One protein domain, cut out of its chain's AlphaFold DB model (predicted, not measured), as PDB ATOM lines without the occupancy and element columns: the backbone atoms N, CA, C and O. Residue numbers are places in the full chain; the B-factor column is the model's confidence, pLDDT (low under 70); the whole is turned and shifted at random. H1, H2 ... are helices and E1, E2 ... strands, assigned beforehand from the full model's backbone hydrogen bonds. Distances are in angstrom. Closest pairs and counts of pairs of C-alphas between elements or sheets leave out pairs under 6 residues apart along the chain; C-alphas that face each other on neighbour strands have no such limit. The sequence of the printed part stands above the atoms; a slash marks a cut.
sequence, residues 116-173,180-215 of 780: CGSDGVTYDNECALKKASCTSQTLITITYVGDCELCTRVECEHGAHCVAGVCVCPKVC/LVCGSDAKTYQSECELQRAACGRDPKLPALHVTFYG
ATOM      1  N   CYS A 116     -49.362  24.692  16.944       87.00
ATOM      2  CA  CYS A 116     -49.503  24.177  18.293       87.00
ATOM      3  C   CYS A 116     -50.018  25.288  19.214       87.00
ATOM      4  O   CYS A 116     -49.376  26.336  19.334       87.00
ATOM      5  N   GLY A 117     -51.169  25.073  19.851       84.88
ATOM      6  CA  GLY A 117     -51.760  26.004  20.809       84.88
ATOM      7  C   GLY A 117     -51.058  26.018  22.169       84.88
ATOM      8  O   GLY A 117     -50.284  25.123  22.515       84.88
ATOM      9  N   SER A 118     -51.333  27.047  22.973       83.06
ATOM     10  CA  SER A 118     -50.874  27.167  24.367       83.06
ATOM     11  C   SER A 118     -51.592  26.224  25.338       83.06
ATOM     12  O   SER A 118     -51.217  26.125  26.503       83.06
ATOM     13  N   ASP A 119     -52.618  25.525  24.857       82.88
ATOM     14  CA  ASP A 119     -53.312  24.419  25.513       82.88
ATOM     15  C   ASP A 119     -52.689  23.042  25.197       82.88
ATOM     16  O   ASP A 119     -53.101  22.032  25.765       82.88
ATOM     17  N   GLY A 120     -51.688  22.992  24.308       83.12
ATOM     18  CA  GLY A 120     -51.033  21.761  23.866       83.12
ATOM     19  C   GLY A 120     -51.780  20.995  22.768       83.12
ATOM     20  O   GLY A 120     -51.427  19.845  22.501       83.12
ATOM     21  N   VAL A 121     -52.780  21.602  22.119       87.56
ATOM     22  CA  VAL A 121     -53.529  21.000  21.003       87.56
ATOM     23  C   VAL A 121     -52.995  21.500  19.657       87.56
ATOM     24  O   VAL A 121     -52.750  22.692  19.472       87.56
ATOM     25  N   THR A 122     -52.817  20.595  18.684       86.62
ATOM     26  CA  THR A 122     -52.539  21.003  17.298       86.62
ATOM     27  C   THR A 122     -53.821  21.458  16.605       86.62
ATOM     28  O   THR A 122     -54.822  20.743  16.606       86.62
ATOM     29  N   TYR A 123     -53.743  22.582  15.900       87.62
ATOM     30  CA  TYR A 123     -54.779  23.092  15.010       87.62
ATOM     31  C   TYR A 123     -54.317  23.082  13.554       87.62
ATOM     32  O   TYR A 123     -53.144  23.315  13.267       87.62
ATOM     33  N   ASP A 124     -55.253  22.876  12.626       84.94
ATOM     34  CA  ASP A 124     -54.974  22.803  11.181       84.94
ATOM     35  C   ASP A 124     -54.436  24.115  10.575       84.94
ATOM     36  O   ASP A 124     -53.934  24.106   9.454       84.94
ATOM     37  N   ASN A 125     -54.597  25.243  11.280       81.62
ATOM     38  CA  ASN A 125     -54.021  26.562  10.988       81.62
ATOM     39  C   ASN A 125     -54.364  27.571  12.105       81.62
ATOM     40  O   ASN A 125     -55.191  27.299  12.980       81.62
ATOM     41  N   GLU A 126     -53.782  28.773  12.038       85.06
ATOM     42  CA  GLU A 126     -54.068  29.890  12.955       85.06
ATOM     43  C   GLU A 126     -55.565  30.234  13.065       85.06
ATOM     44  O   GLU A 126     -56.042  30.543  14.158       85.06
ATOM     45  N   CYS A 127     -56.336  30.166  11.974       87.00
ATOM     46  CA  CYS A 127     -57.772  30.443  12.045       87.00
ATOM     47  C   CYS A 127     -58.517  29.353  12.827       87.00
ATOM     48  O   CYS A 127     -59.374  29.676  13.649       87.00
ATOM     49  N   ALA A 128     -58.169  28.078  12.634       88.06
ATOM     50  CA  ALA A 128     -58.732  26.980  13.418       88.06
ATOM     51  C   ALA A 128     -58.430  27.145  14.921       88.06
ATOM     52  O   ALA A 128     -59.332  26.952  15.735       88.06
ATOM     53  N   LEU A 129     -57.221  27.598  15.278       90.81
ATOM     54  CA  LEU A 129     -56.835  27.940  16.653       90.81
ATOM     55  C   LEU A 129     -57.650  29.118  17.216       90.81
ATOM     56  O   LEU A 129     -58.235  28.991  18.290       90.81
ATOM     57  N   LYS A 130     -57.771  30.238  16.490       87.31
ATOM     58  CA  LYS A 130     -58.566  31.407  16.930       87.31
ATOM     59  C   LYS A 130     -60.046  31.064  17.083       87.31
ATOM     60  O   LYS A 130     -60.679  31.423  18.074       87.31
ATOM     61  N   LYS A 131     -60.592  30.300  16.135       89.94
ATOM     62  CA  LYS A 131     -61.963  29.792  16.198       89.94
ATOM     63  C   LYS A 131     -62.170  28.879  17.403       89.94
ATOM     64  O   LYS A 131     -63.187  29.018  18.084       89.94
ATOM     65  N   ALA A 132     -61.229  27.972  17.671       90.31
ATOM     66  CA  ALA A 132     -61.286  27.078  18.820       90.31
ATOM     67  C   ALA A 132     -61.240  27.867  20.130       90.31
ATOM     68  O   ALA A 132     -62.163  27.720  20.919       90.31
ATOM     69  N   SER A 133     -60.264  28.769  20.282       91.62
ATOM     70  CA  SER A 133     -60.104  29.684  21.422       91.62
ATOM     71  C   SER A 133     -61.406  30.414  21.771       91.62
ATOM     72  O   SER A 133     -61.856  30.376  22.918       91.62
ATOM     73  N   CYS A 134     -62.075  31.000  20.774       91.81
ATOM     74  CA  CYS A 134     -63.362  31.657  20.985       91.81
ATOM     75  C   CYS A 134     -64.457  30.661  21.394       91.81
ATOM     76  O   CYS A 134     -65.226  30.919  22.319       91.81
ATOM     77  N   THR A 135     -64.515  29.502  20.732       90.50
ATOM     78  CA  THR A 135     -65.548  28.477  20.966       90.50
ATOM     79  C   THR A 135     -65.405  27.804  22.338       90.50
ATOM     80  O   THR A 135     -66.410  27.419  22.930       90.50
ATOM     81  N   SER A 136     -64.184  27.683  22.867       90.56
ATOM     82  CA  SER A 136     -63.895  27.164  24.210       90.56
ATOM     83  C   SER A 136     -63.943  28.230  25.306       90.56
ATOM     84  O   SER A 136     -63.893  27.872  26.481       90.56
ATOM     85  N   GLN A 137     -64.021  29.518  24.943       85.00
ATOM     86  CA  GLN A 137     -63.859  30.663  25.850       85.00
ATOM     87  C   GLN A 137     -62.564  30.592  26.684       85.00
ATOM     88  O   GLN A 137     -62.536  30.915  27.871       85.00
ATOM     89  N   THR A 138     -61.474  30.153  26.053       85.06
ATOM     90  CA  THR A 138     -60.129  30.117  26.643       85.06
ATOM     91  C   THR A 138     -59.157  30.802  25.698       85.06
ATOM     92  O   THR A 138     -59.283  30.663  24.485       85.06
ATOM     93  N   LEU A 139     -58.185  31.565  26.208       82.75
ATOM     94  CA  LEU A 139     -57.218  32.251  25.345       82.75
ATOM     95  C   LEU A 139     -56.120  31.267  24.932       82.75
ATOM     96  O   LEU A 139     -55.226  30.968  25.722       82.75
ATOM     97  N   ILE A 140     -56.213  30.760  23.704       86.69
ATOM     98  CA  ILE A 140     -55.265  29.802  23.138       86.69
ATOM     99  C   ILE A 140     -54.378  30.576  22.169       86.69
ATOM    100  O   ILE A 140     -54.825  30.954  21.090       86.69
ATOM    101  N   THR A 141     -53.140  30.867  22.563       83.50
ATOM    102  CA  THR A 141     -52.158  31.527  21.689       83.50
ATOM    103  C   THR A 141     -51.387  30.483  20.882       83.50
ATOM    104  O   THR A 141     -51.313  29.321  21.276       83.50
ATOM    105  N   ILE A 142     -50.783  30.874  19.757       81.31
ATOM    106  CA  ILE A 142     -49.821  30.001  19.064       81.31
ATOM    107  C   ILE A 142     -48.559  29.902  19.930       81.31
ATOM    108  O   ILE A 142     -47.939  30.920  20.234       81.31
ATOM    109  N   THR A 143     -48.174  28.680  20.296       75.38
ATOM    110  CA  THR A 143     -46.893  28.370  20.949       75.38
ATOM    111  C   THR A 143     -45.792  28.205  19.904       75.38
ATOM    112  O   THR A 143     -44.703  28.750  20.057       75.38
ATOM    113  N   TYR A 144     -46.077  27.468  18.824       72.88
ATOM    114  CA  TYR A 144     -45.209  27.339  17.651       72.88
ATOM    115  C   TYR A 144     -45.986  26.841  16.425       72.88
ATOM    116  O   TYR A 144     -47.106  26.347  16.536       72.88
ATOM    117  N   VAL A 145     -45.371  26.952  15.247       75.81
ATOM    118  CA  VAL A 145     -45.874  26.372  13.994       75.81
ATOM    119  C   VAL A 145     -45.412  24.910  13.895       75.81
ATOM    120  O   VAL A 145     -44.221  24.626  14.030       75.81
ATOM    121  N   GLY A 146     -46.352  23.978  13.727       75.62
ATOM    122  CA  GLY A 146     -46.146  22.524  13.739       75.62
ATOM    123  C   GLY A 146     -47.150  21.753  14.615       75.62
ATOM    124  O   GLY A 146     -48.012  22.337  15.268       75.62
ATOM    125  N   ASP A 147     -47.028  20.422  14.631       81.25
ATOM    126  CA  ASP A 147     -47.782  19.529  15.527       81.25
ATOM    127  C   ASP A 147     -47.231  19.553  16.967       81.25
ATOM    128  O   ASP A 147     -46.023  19.403  17.164       81.25
ATOM    129  N   CYS A 148     -48.111  19.643  17.975       77.25
ATOM    130  CA  CYS A 148     -47.720  19.704  19.392       77.25
ATOM    131  C   CYS A 148     -46.950  18.470  19.900       77.25
ATOM    132  O   CYS A 148     -46.129  18.583  20.815       77.25
ATOM    133  N   GLU A 149     -47.196  17.292  19.313       74.00
ATOM    134  CA  GLU A 149     -46.554  16.027  19.707       74.00
ATOM    135  C   GLU A 149     -45.040  16.002  19.438       74.00
ATOM    136  O   GLU A 149     -44.306  15.216  20.040       74.00
ATOM    137  N   LEU A 150     -44.549  16.858  18.535       69.69
ATOM    138  CA  LEU A 150     -43.160  16.816  18.081       69.69
ATOM    139  C   LEU A 150     -42.178  17.239  19.183       69.69
ATOM    140  O   LEU A 150     -41.073  16.707  19.254       69.69
ATOM    141  N   CYS A 151     -42.581  18.152  20.072       68.94
ATOM    142  CA  CYS A 151     -41.724  18.661  21.148       68.94
ATOM    143  C   CYS A 151     -41.891  17.954  22.500       68.94
ATOM    144  O   CYS A 151     -41.107  18.201  23.412       68.94
ATOM    145  N   THR A 152     -42.848  17.032  22.657       70.06
ATOM    146  CA  THR A 152     -43.180  16.408  23.960       70.06
ATOM    147  C   THR A 152     -42.093  15.467  24.513       70.06
ATOM    148  O   THR A 152     -42.269  14.868  25.574       70.06
ATOM    149  N   ARG A 153     -40.977  15.286  23.794       66.38
ATOM    150  CA  ARG A 153     -39.809  14.472  24.194       66.38
ATOM    151  C   ARG A 153     -38.469  15.145  23.866       66.38
ATOM    152  O   ARG A 153     -37.459  14.457  23.733       66.38
ATOM    153  N   VAL A 154     -38.472  16.463  23.669       67.81
ATOM    154  CA  VAL A 154     -37.312  17.222  23.188       67.81
ATOM    155  C   VAL A 154     -36.902  18.230  24.259       67.81
ATOM    156  O   VAL A 154     -37.403  19.351  24.306       67.81
ATOM    157  N   GLU A 155     -36.007  17.801  25.148       67.00
ATOM    158  CA  GLU A 155     -35.364  18.683  26.122       67.00
ATOM    159  C   GLU A 155     -34.310  19.536  25.408       67.00
ATOM    160  O   GLU A 155     -33.419  19.010  24.739       67.00
ATOM    161  N   CYS A 156     -34.434  20.859  25.522       67.94
ATOM    162  CA  CYS A 156     -33.559  21.810  24.846       67.94
ATOM    163  C   CYS A 156     -32.643  22.523  25.838       67.94
ATOM    164  O   CYS A 156     -33.094  23.242  26.728       67.94
ATOM    165  N   GLU A 157     -31.339  22.327  25.665       66.88
ATOM    166  CA  GLU A 157     -30.321  22.926  26.523       66.88
ATOM    167  C   GLU A 157     -30.088  24.416  26.195       66.88
ATOM    168  O   GLU A 157     -30.448  24.923  25.129       66.88
ATOM    169  N   HIS A 158     -29.473  25.131  27.140       68.94
ATOM    170  CA  HIS A 158     -28.961  26.502  26.990       68.94
ATOM    171  C   HIS A 158     -29.935  27.570  26.443       68.94
ATOM    172  O   HIS A 158     -29.492  28.580  25.904       68.94
ATOM    173  N   GLY A 159     -31.251  27.408  26.606       63.31
ATOM    174  CA  GLY A 159     -32.230  28.411  26.162       63.31
ATOM    175  C   GLY A 159     -32.617  28.316  24.682       63.31
ATOM    176  O   GLY A 159     -33.242  29.235  24.152       63.31
ATOM    177  N   ALA A 160     -32.305  27.204  24.009       71.62
ATOM    178  CA  ALA A 160     -33.097  26.813  22.846       71.62
ATOM    179  C   ALA A 160     -34.540  26.504  23.285       71.62
ATOM    180  O   ALA A 160     -34.771  25.977  24.373       71.62
ATOM    181  N   HIS A 161     -35.505  26.763  22.408       72.81
ATOM    182  CA  HIS A 161     -36.866  26.242  22.543       72.81
ATOM    183  C   HIS A 161     -37.111  25.210  21.442       72.81
ATOM    184  O   HIS A 161     -36.507  25.279  20.372       72.81
ATOM    185  N   CYS A 162     -37.973  24.229  21.695       70.44
ATOM    186  CA  CYS A 162     -38.335  23.273  20.658       70.44
ATOM    187  C   CYS A 162     -39.391  23.873  19.721       70.44
ATOM    188  O   CYS A 162     -40.413  24.383  20.178       70.44
ATOM    189  N   VAL A 163     -39.163  23.753  18.413       68.25
ATOM    190  CA  VAL A 163     -40.157  23.988  17.359       68.25
ATOM    191  C   VAL A 163     -40.172  22.761  16.458       68.25
ATOM    192  O   VAL A 163     -39.121  22.329  15.986       68.25
ATOM    193  N   ALA A 164     -41.353  22.177  16.244       66.94
ATOM    194  CA  ALA A 164     -41.552  21.006  15.382       66.94
ATOM    195  C   ALA A 164     -40.569  19.833  15.641       66.94
ATOM    196  O   ALA A 164     -40.167  19.123  14.721       66.94
ATOM    197  N   GLY A 165     -40.180  19.618  16.904       67.50
ATOM    198  CA  GLY A 165     -39.279  18.534  17.319       67.50
ATOM    199  C   GLY A 165     -37.783  18.836  17.185       67.50
ATOM    200  O   GLY A 165     -36.961  17.953  17.417       67.50
ATOM    201  N   VAL A 166     -37.414  20.073  16.843       70.25
ATOM    202  CA  VAL A 166     -36.022  20.529  16.751       70.25
ATOM    203  C   VAL A 166     -35.789  21.662  17.747       70.25
ATOM    204  O   VAL A 166     -36.524  22.649  17.759       70.25
ATOM    205  N   CYS A 167     -34.740  21.553  18.560       76.00
ATOM    206  CA  CYS A 167     -34.272  22.661  19.390       76.00
ATOM    207  C   CYS A 167     -33.719  23.782  18.506       76.00
ATOM    208  O   CYS A 167     -32.732  23.593  17.793       76.00
ATOM    209  N   VAL A 168     -34.349  24.953  18.558       76.00
ATOM    210  CA  VAL A 168     -33.959  26.136  17.795       76.00
ATOM    211  C   VAL A 168     -33.610  27.293  18.727       76.00
ATOM    212  O   VAL A 168     -34.332  27.624  19.668       76.00
ATOM    213  N   CYS A 169     -32.485  27.944  18.442       75.88
ATOM    214  CA  CYS A 169     -32.169  29.240  19.032       75.88
ATOM    215  C   CYS A 169     -33.077  30.324  18.429       75.88
ATOM    216  O   CYS A 169     -33.408  30.229  17.240       75.88
ATOM    217  N   PRO A 170     -33.402  31.401  19.169       71.31
ATOM    218  CA  PRO A 170     -33.952  32.620  18.582       71.31
ATOM    219  C   PRO A 170     -33.050  33.121  17.439       71.31
ATOM    220  O   PRO A 170     -31.920  33.555  17.657       71.31
ATOM    221  N   LYS A 171     -33.504  33.005  16.184       62.34
ATOM    222  CA  LYS A 171     -32.685  33.372  15.008       62.34
ATOM    223  C   LYS A 171     -32.683  34.874  14.734       62.34
ATOM    224  O   LYS A 171     -31.693  35.379  14.205       62.34
ATOM    225  N   VAL A 172     -33.769  35.549  15.102       69.69
ATOM    226  CA  VAL A 172     -34.006  36.988  14.956       69.69
ATOM    227  C   VAL A 172     -34.648  37.473  16.253       69.69
ATOM    228  O   VAL A 172     -35.692  36.952  16.640       69.69
ATOM    229  N   CYS A 173     -34.038  38.458  16.907       72.88
ATOM    230  CA  CYS A 173     -34.659  39.209  17.993       72.88
ATOM    231  C   CYS A 173     -35.190  40.541  17.426       72.88
ATOM    232  O   CYS A 173     -34.471  41.169  16.647       72.88
ATOM    233  N   LEU A 180     -31.362  46.861  28.040       81.62
ATOM    234  CA  LEU A 180     -30.087  46.147  28.149       81.62
ATOM    235  C   LEU A 180     -30.143  45.124  29.289       81.62
ATOM    236  O   LEU A 180     -30.766  45.373  30.322       81.62
ATOM    237  N   VAL A 181     -29.449  43.995  29.140       81.44
ATOM    238  CA  VAL A 181     -29.286  43.017  30.228       81.44
ATOM    239  C   VAL A 181     -27.829  42.613  30.405       81.44
ATOM    240  O   VAL A 181     -27.147  42.240  29.449       81.44
ATOM    241  N   CYS A 182     -27.358  42.632  31.647       84.25
ATOM    242  CA  CYS A 182     -26.055  42.115  32.023       84.25
ATOM    243  C   CYS A 182     -26.140  40.599  32.248       84.25
ATOM    244  O   CYS A 182     -26.894  40.133  33.106       84.25
ATOM    245  N   GLY A 183     -25.380  39.819  31.478       77.31
ATOM    246  CA  GLY A 183     -25.342  38.360  31.573       77.31
ATOM    247  C   GLY A 183     -24.425  37.824  32.677       77.31
ATOM    248  O   GLY A 183     -23.587  38.536  33.224       77.31
ATOM    249  N   SER A 184     -24.568  36.536  32.996       77.06
ATOM    250  CA  SER A 184     -23.767  35.832  34.012       77.06
ATOM    251  C   SER A 184     -22.295  35.602  33.644       77.06
ATOM    252  O   SER A 184     -21.520  35.140  34.479       77.06
ATOM    253  N   ASP A 185     -21.878  35.974  32.431       78.25
ATOM    254  CA  ASP A 185     -20.474  36.133  32.032       78.25
ATOM    255  C   ASP A 185     -19.990  37.596  32.045       78.25
ATOM    256  O   ASP A 185     -18.954  37.911  31.463       78.25
ATOM    257  N   ALA A 186     -20.719  38.479  32.741       73.69
ATOM    258  CA  ALA A 186     -20.440  39.909  32.881       73.69
ATOM    259  C   ALA A 186     -20.349  40.671  31.542       73.69
ATOM    260  O   ALA A 186     -19.676  41.699  31.441       73.69
ATOM    261  N   LYS A 187     -21.068  40.190  30.520       82.69
ATOM    262  CA  LYS A 187     -21.251  40.868  29.234       82.69
ATOM    263  C   LYS A 187     -22.672  41.423  29.097       82.69
ATOM    264  O   LYS A 187     -23.639  40.734  29.412       82.69
ATOM    265  N   THR A 188     -22.803  42.638  28.570       85.81
ATOM    266  CA  THR A 188     -24.106  43.228  28.230       85.81
ATOM    267  C   THR A 188     -24.659  42.669  26.918       85.81
ATOM    268  O   THR A 188     -23.936  42.509  25.929       85.81
ATOM    269  N   TYR A 189     -25.966  42.426  26.896       83.88
ATOM    270  CA  TYR A 189     -26.750  42.019  25.736       83.88
ATOM    271  C   TYR A 189     -27.846  43.054  25.458       83.88
ATOM    272  O   TYR A 189     -28.407  43.637  26.383       83.88
ATOM    273  N   GLN A 190     -28.157  43.275  24.177       82.56
ATOM    274  CA  GLN A 190     -29.105  44.310  23.722       82.56
ATOM    275  C   GLN A 190     -30.570  44.022  24.103       82.56
ATOM    276  O   GLN A 190     -31.433  44.883  23.979       82.56
ATOM    277  N   SER A 191     -30.865  42.792  24.521       82.06
ATOM    278  CA  SER A 191     -32.138  42.363  25.099       82.06
ATOM    279  C   SER A 191     -31.952  41.001  25.769       82.06
ATOM    280  O   SER A 191     -30.969  40.301  25.500       82.06
ATOM    281  N   GLU A 192     -32.930  40.566  26.567       81.81
ATOM    282  CA  GLU A 192     -32.969  39.185  27.059       81.81
ATOM    283  C   GLU A 192     -33.006  38.159  25.908       81.81
ATOM    284  O   GLU A 192     -32.351  37.123  25.993       81.81
ATOM    285  N   CYS A 193     -33.667  38.473  24.787       82.25
ATOM    286  CA  CYS A 193     -33.675  37.614  23.599       82.25
ATOM    287  C   CYS A 193     -32.260  37.393  23.034       82.25
ATOM    288  O   CYS A 193     -31.886  36.259  22.735       82.25
ATOM    289  N   GLU A 194     -31.436  38.443  22.942       84.75
ATOM    290  CA  GLU A 194     -30.043  38.312  22.484       84.75
ATOM    291  C   GLU A 194     -29.158  37.569  23.501       84.75
ATOM    292  O   GLU A 194     -28.237  36.850  23.102       84.75
ATOM    293  N   LEU A 195     -29.461  37.655  24.802       84.88
ATOM    294  CA  LEU A 195     -28.817  36.822  25.820       84.88
ATOM    295  C   LEU A 195     -29.192  35.343  25.652       84.88
ATOM    296  O   LEU A 195     -28.303  34.494  25.616       84.88
ATOM    297  N   GLN A 196     -30.479  35.018  25.496       78.88
ATOM    298  CA  GLN A 196     -30.962  33.643  25.294       78.88
ATOM    299  C   GLN A 196     -30.437  33.043  23.972       78.88
ATOM    300  O   GLN A 196     -30.021  31.887  23.919       78.88
ATOM    301  N   ARG A 197     -30.345  33.853  22.911       82.81
ATOM    302  CA  ARG A 197     -29.695  33.507  21.635       82.81
ATOM    303  C   ARG A 197     -28.210  33.180  21.807       82.81
ATOM    304  O   ARG A 197     -27.739  32.177  21.269       82.81
ATOM    305  N   ALA A 198     -27.478  33.989  22.572       81.62
ATOM    306  CA  ALA A 198     -26.065  33.759  22.866       81.62
ATOM    307  C   ALA A 198     -25.823  32.601  23.850       81.62
ATOM    308  O   ALA A 198     -24.768  31.969  23.793       81.62
ATOM    309  N   ALA A 199     -26.787  32.302  24.722       80.88
ATOM    310  CA  ALA A 199     -26.793  31.103  25.547       80.88
ATOM    311  C   ALA A 199     -26.917  29.858  24.656       80.88
ATOM    312  O   ALA A 199     -26.071  28.972  24.721       80.88
ATOM    313  N   CYS A 200     -27.889  29.847  23.744       78.50
ATOM    314  CA  CYS A 200     -28.177  28.709  22.874       78.50
ATOM    315  C   CYS A 200     -27.033  28.369  21.893       78.50
ATOM    316  O   CYS A 200     -26.869  27.217  21.500       78.50
ATOM    317  N   GLY A 201     -26.201  29.351  21.524       72.56
ATOM    318  CA  GLY A 201     -24.992  29.151  20.710       72.56
ATOM    319  C   GLY A 201     -23.705  28.811  21.485       72.56
ATOM    320  O   GLY A 201     -22.625  28.845  20.893       72.56
ATOM    321  N   ARG A 202     -23.778  28.557  22.797       75.31
ATOM    322  CA  ARG A 202     -22.624  28.355  23.700       75.31
ATOM    323  C   ARG A 202     -22.165  26.885  23.705       75.31
ATOM    324  O   ARG A 202     -22.971  25.984  23.505       75.31
ATOM    325  N   ASP A 203     -20.874  26.623  23.947       73.38
ATOM    326  CA  ASP A 203     -20.376  25.243  24.135       73.38
ATOM    327  C   ASP A 203     -21.023  24.637  25.401       73.38
ATOM    328  O   ASP A 203     -20.937  25.269  26.459       73.38
ATOM    329  N   PRO A 204     -21.629  23.432  25.340       64.25
ATOM    330  CA  PRO A 204     -22.338  22.835  26.475       64.25
ATOM    331  C   PRO A 204     -21.452  22.458  27.675       64.25
ATOM    332  O   PRO A 204     -21.953  22.076  28.730       64.25
ATOM    333  N   LYS A 205     -20.125  22.591  27.566       68.06
ATOM    334  CA  LYS A 205     -19.188  22.479  28.699       68.06
ATOM    335  C   LYS A 205     -19.030  23.782  29.489       68.06
ATOM    336  O   LYS A 205     -18.365  23.776  30.525       68.06
ATOM    337  N   LEU A 206     -19.569  24.900  29.000       67.81
ATOM    338  CA  LEU A 206     -19.524  26.194  29.678       67.81
ATOM    339  C   LEU A 206     -20.760  26.397  30.573       67.81
ATOM    340  O   LEU A 206     -21.835  25.883  30.262       67.81
ATOM    341  N   PRO A 207     -20.650  27.191  31.657       68.00
ATOM    342  CA  PRO A 207     -21.796  27.541  32.489       68.00
ATOM    343  C   PRO A 207     -22.934  28.163  31.672       68.00
ATOM    344  O   PRO A 207     -22.690  28.977  30.772       68.00
ATOM    345  N   ALA A 208     -24.170  27.796  32.022       67.06
ATOM    346  CA  ALA A 208     -25.375  28.341  31.413       67.06
ATOM    347  C   ALA A 208     -25.446  29.864  31.608       67.06
ATOM    348  O   ALA A 208     -25.260  30.384  32.711       67.06
ATOM    349  N   LEU A 209     -25.705  30.572  30.511       76.81
ATOM    350  CA  LEU A 209     -25.800  32.025  30.492       76.81
ATOM    351  C   LEU A 209     -27.216  32.455  30.898       76.81
ATOM    352  O   LEU A 209     -28.190  31.999  30.307       76.81
ATOM    353  N   HIS A 210     -27.321  33.332  31.895       70.81
ATOM    354  CA  HIS A 210     -28.585  33.894  32.383       70.81
ATOM    355  C   HIS A 210     -28.444  35.397  32.658       70.81
ATOM    356  O   HIS A 210     -27.329  35.901  32.803       70.81
ATOM    357  N   VAL A 211     -29.565  36.118  32.759       70.25
ATOM    358  CA  VAL A 211     -29.571  37.519  33.217       70.25
ATOM    359  C   VAL A 211     -29.086  37.583  34.666       70.25
ATOM    360  O   VAL A 211     -29.535  36.814  35.516       70.25
ATOM    361  N   THR A 212     -28.171  38.505  34.948       67.75
ATOM    362  CA  THR A 212     -27.703  38.850  36.299       67.75
ATOM    363  C   THR A 212     -28.382  40.126  36.793       67.75
ATOM    364  O   THR A 212     -28.807  40.180  37.945       67.75
ATOM    365  N   PHE A 213     -28.544  41.128  35.924       68.50
ATOM    366  CA  PHE A 213     -29.428  42.279  36.142       68.50
ATOM    367  C   PHE A 213     -29.823  42.943  34.813       68.50
ATOM    368  O   PHE A 213     -29.194  42.703  33.785       68.50
ATOM    369  N   TYR A 214     -30.863  43.777  34.842       66.62
ATOM    370  CA  TYR A 214     -31.285  44.626  33.722       66.62
ATOM    371  C   TYR A 214     -30.520  45.959  33.810       66.62
ATOM    372  O   TYR A 214     -30.512  46.588  34.868       66.62
ATOM    373  N   GLY A 215     -29.819  46.333  32.740       71.69
ATOM    374  CA  GLY A 215     -28.790  47.379  32.690       71.69
ATOM    375  C   GLY A 215     -27.510  46.911  31.980       71.69
ATOM    376  O   GLY A 215     -27.405  45.753  31.567       71.69
TER     377      GLY A 215
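AT A GLANCE: This is residues 116 to 173 and 180 to 215 of the 780 residues of a protein of Harpegnathos saltator (UniProt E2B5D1). With little regular structure, three small parts stand in a loose, elongated row: H1 near E1 at one end, the hairpin E2 and E3 between, and H2 beside the sheet E4 E5 at the other. The printed part has 94 residues, 37 in named elements, in the order H1 E1 E2 E3 E4 H2 E5, class mixed, both two-stranded sheets antiparallel. The radius of gyration of the C-alphas is 16.3 A and the spans are 48 by 28 by 18 A.

IN THESE COORDINATES: Find E4, residues 181 to 183, and E5, residues 211 to 214, ending at C-alpha 214 (-31.285, 44.626, 33.722). H2 is residues 192 to 200, 12.3 A; E2 is 161 to 163, E3 166 to 168, E1 142 to 145. H1, residues 126 to 136, runs 15.2 A from C-alpha 126 (-54.068, 29.890, 12.955).

HOW THE PARTS SIT: Between E4 and E5, at 158 degrees, N 182 and O 213 are within hydrogen-bond range, 2.8 A. The closest C-alphas of E4 and H2, Val 181 and Glu 192, are 6.2 A apart. In the hairpin E2 and E3, N 168 and O 161 are within range, 2.8 A. E1 pairs with no named strand. H1 and H2 are apart; in both, every O i to N i+4 pair is within range.

THE WHOLE: Residues 174 to 179 are cut out, a 13.1 A gap between C-alphas 173 and 180. E1 to E2 is a long link. Confidence is under 70 at 22 residues, among them 153 to 159.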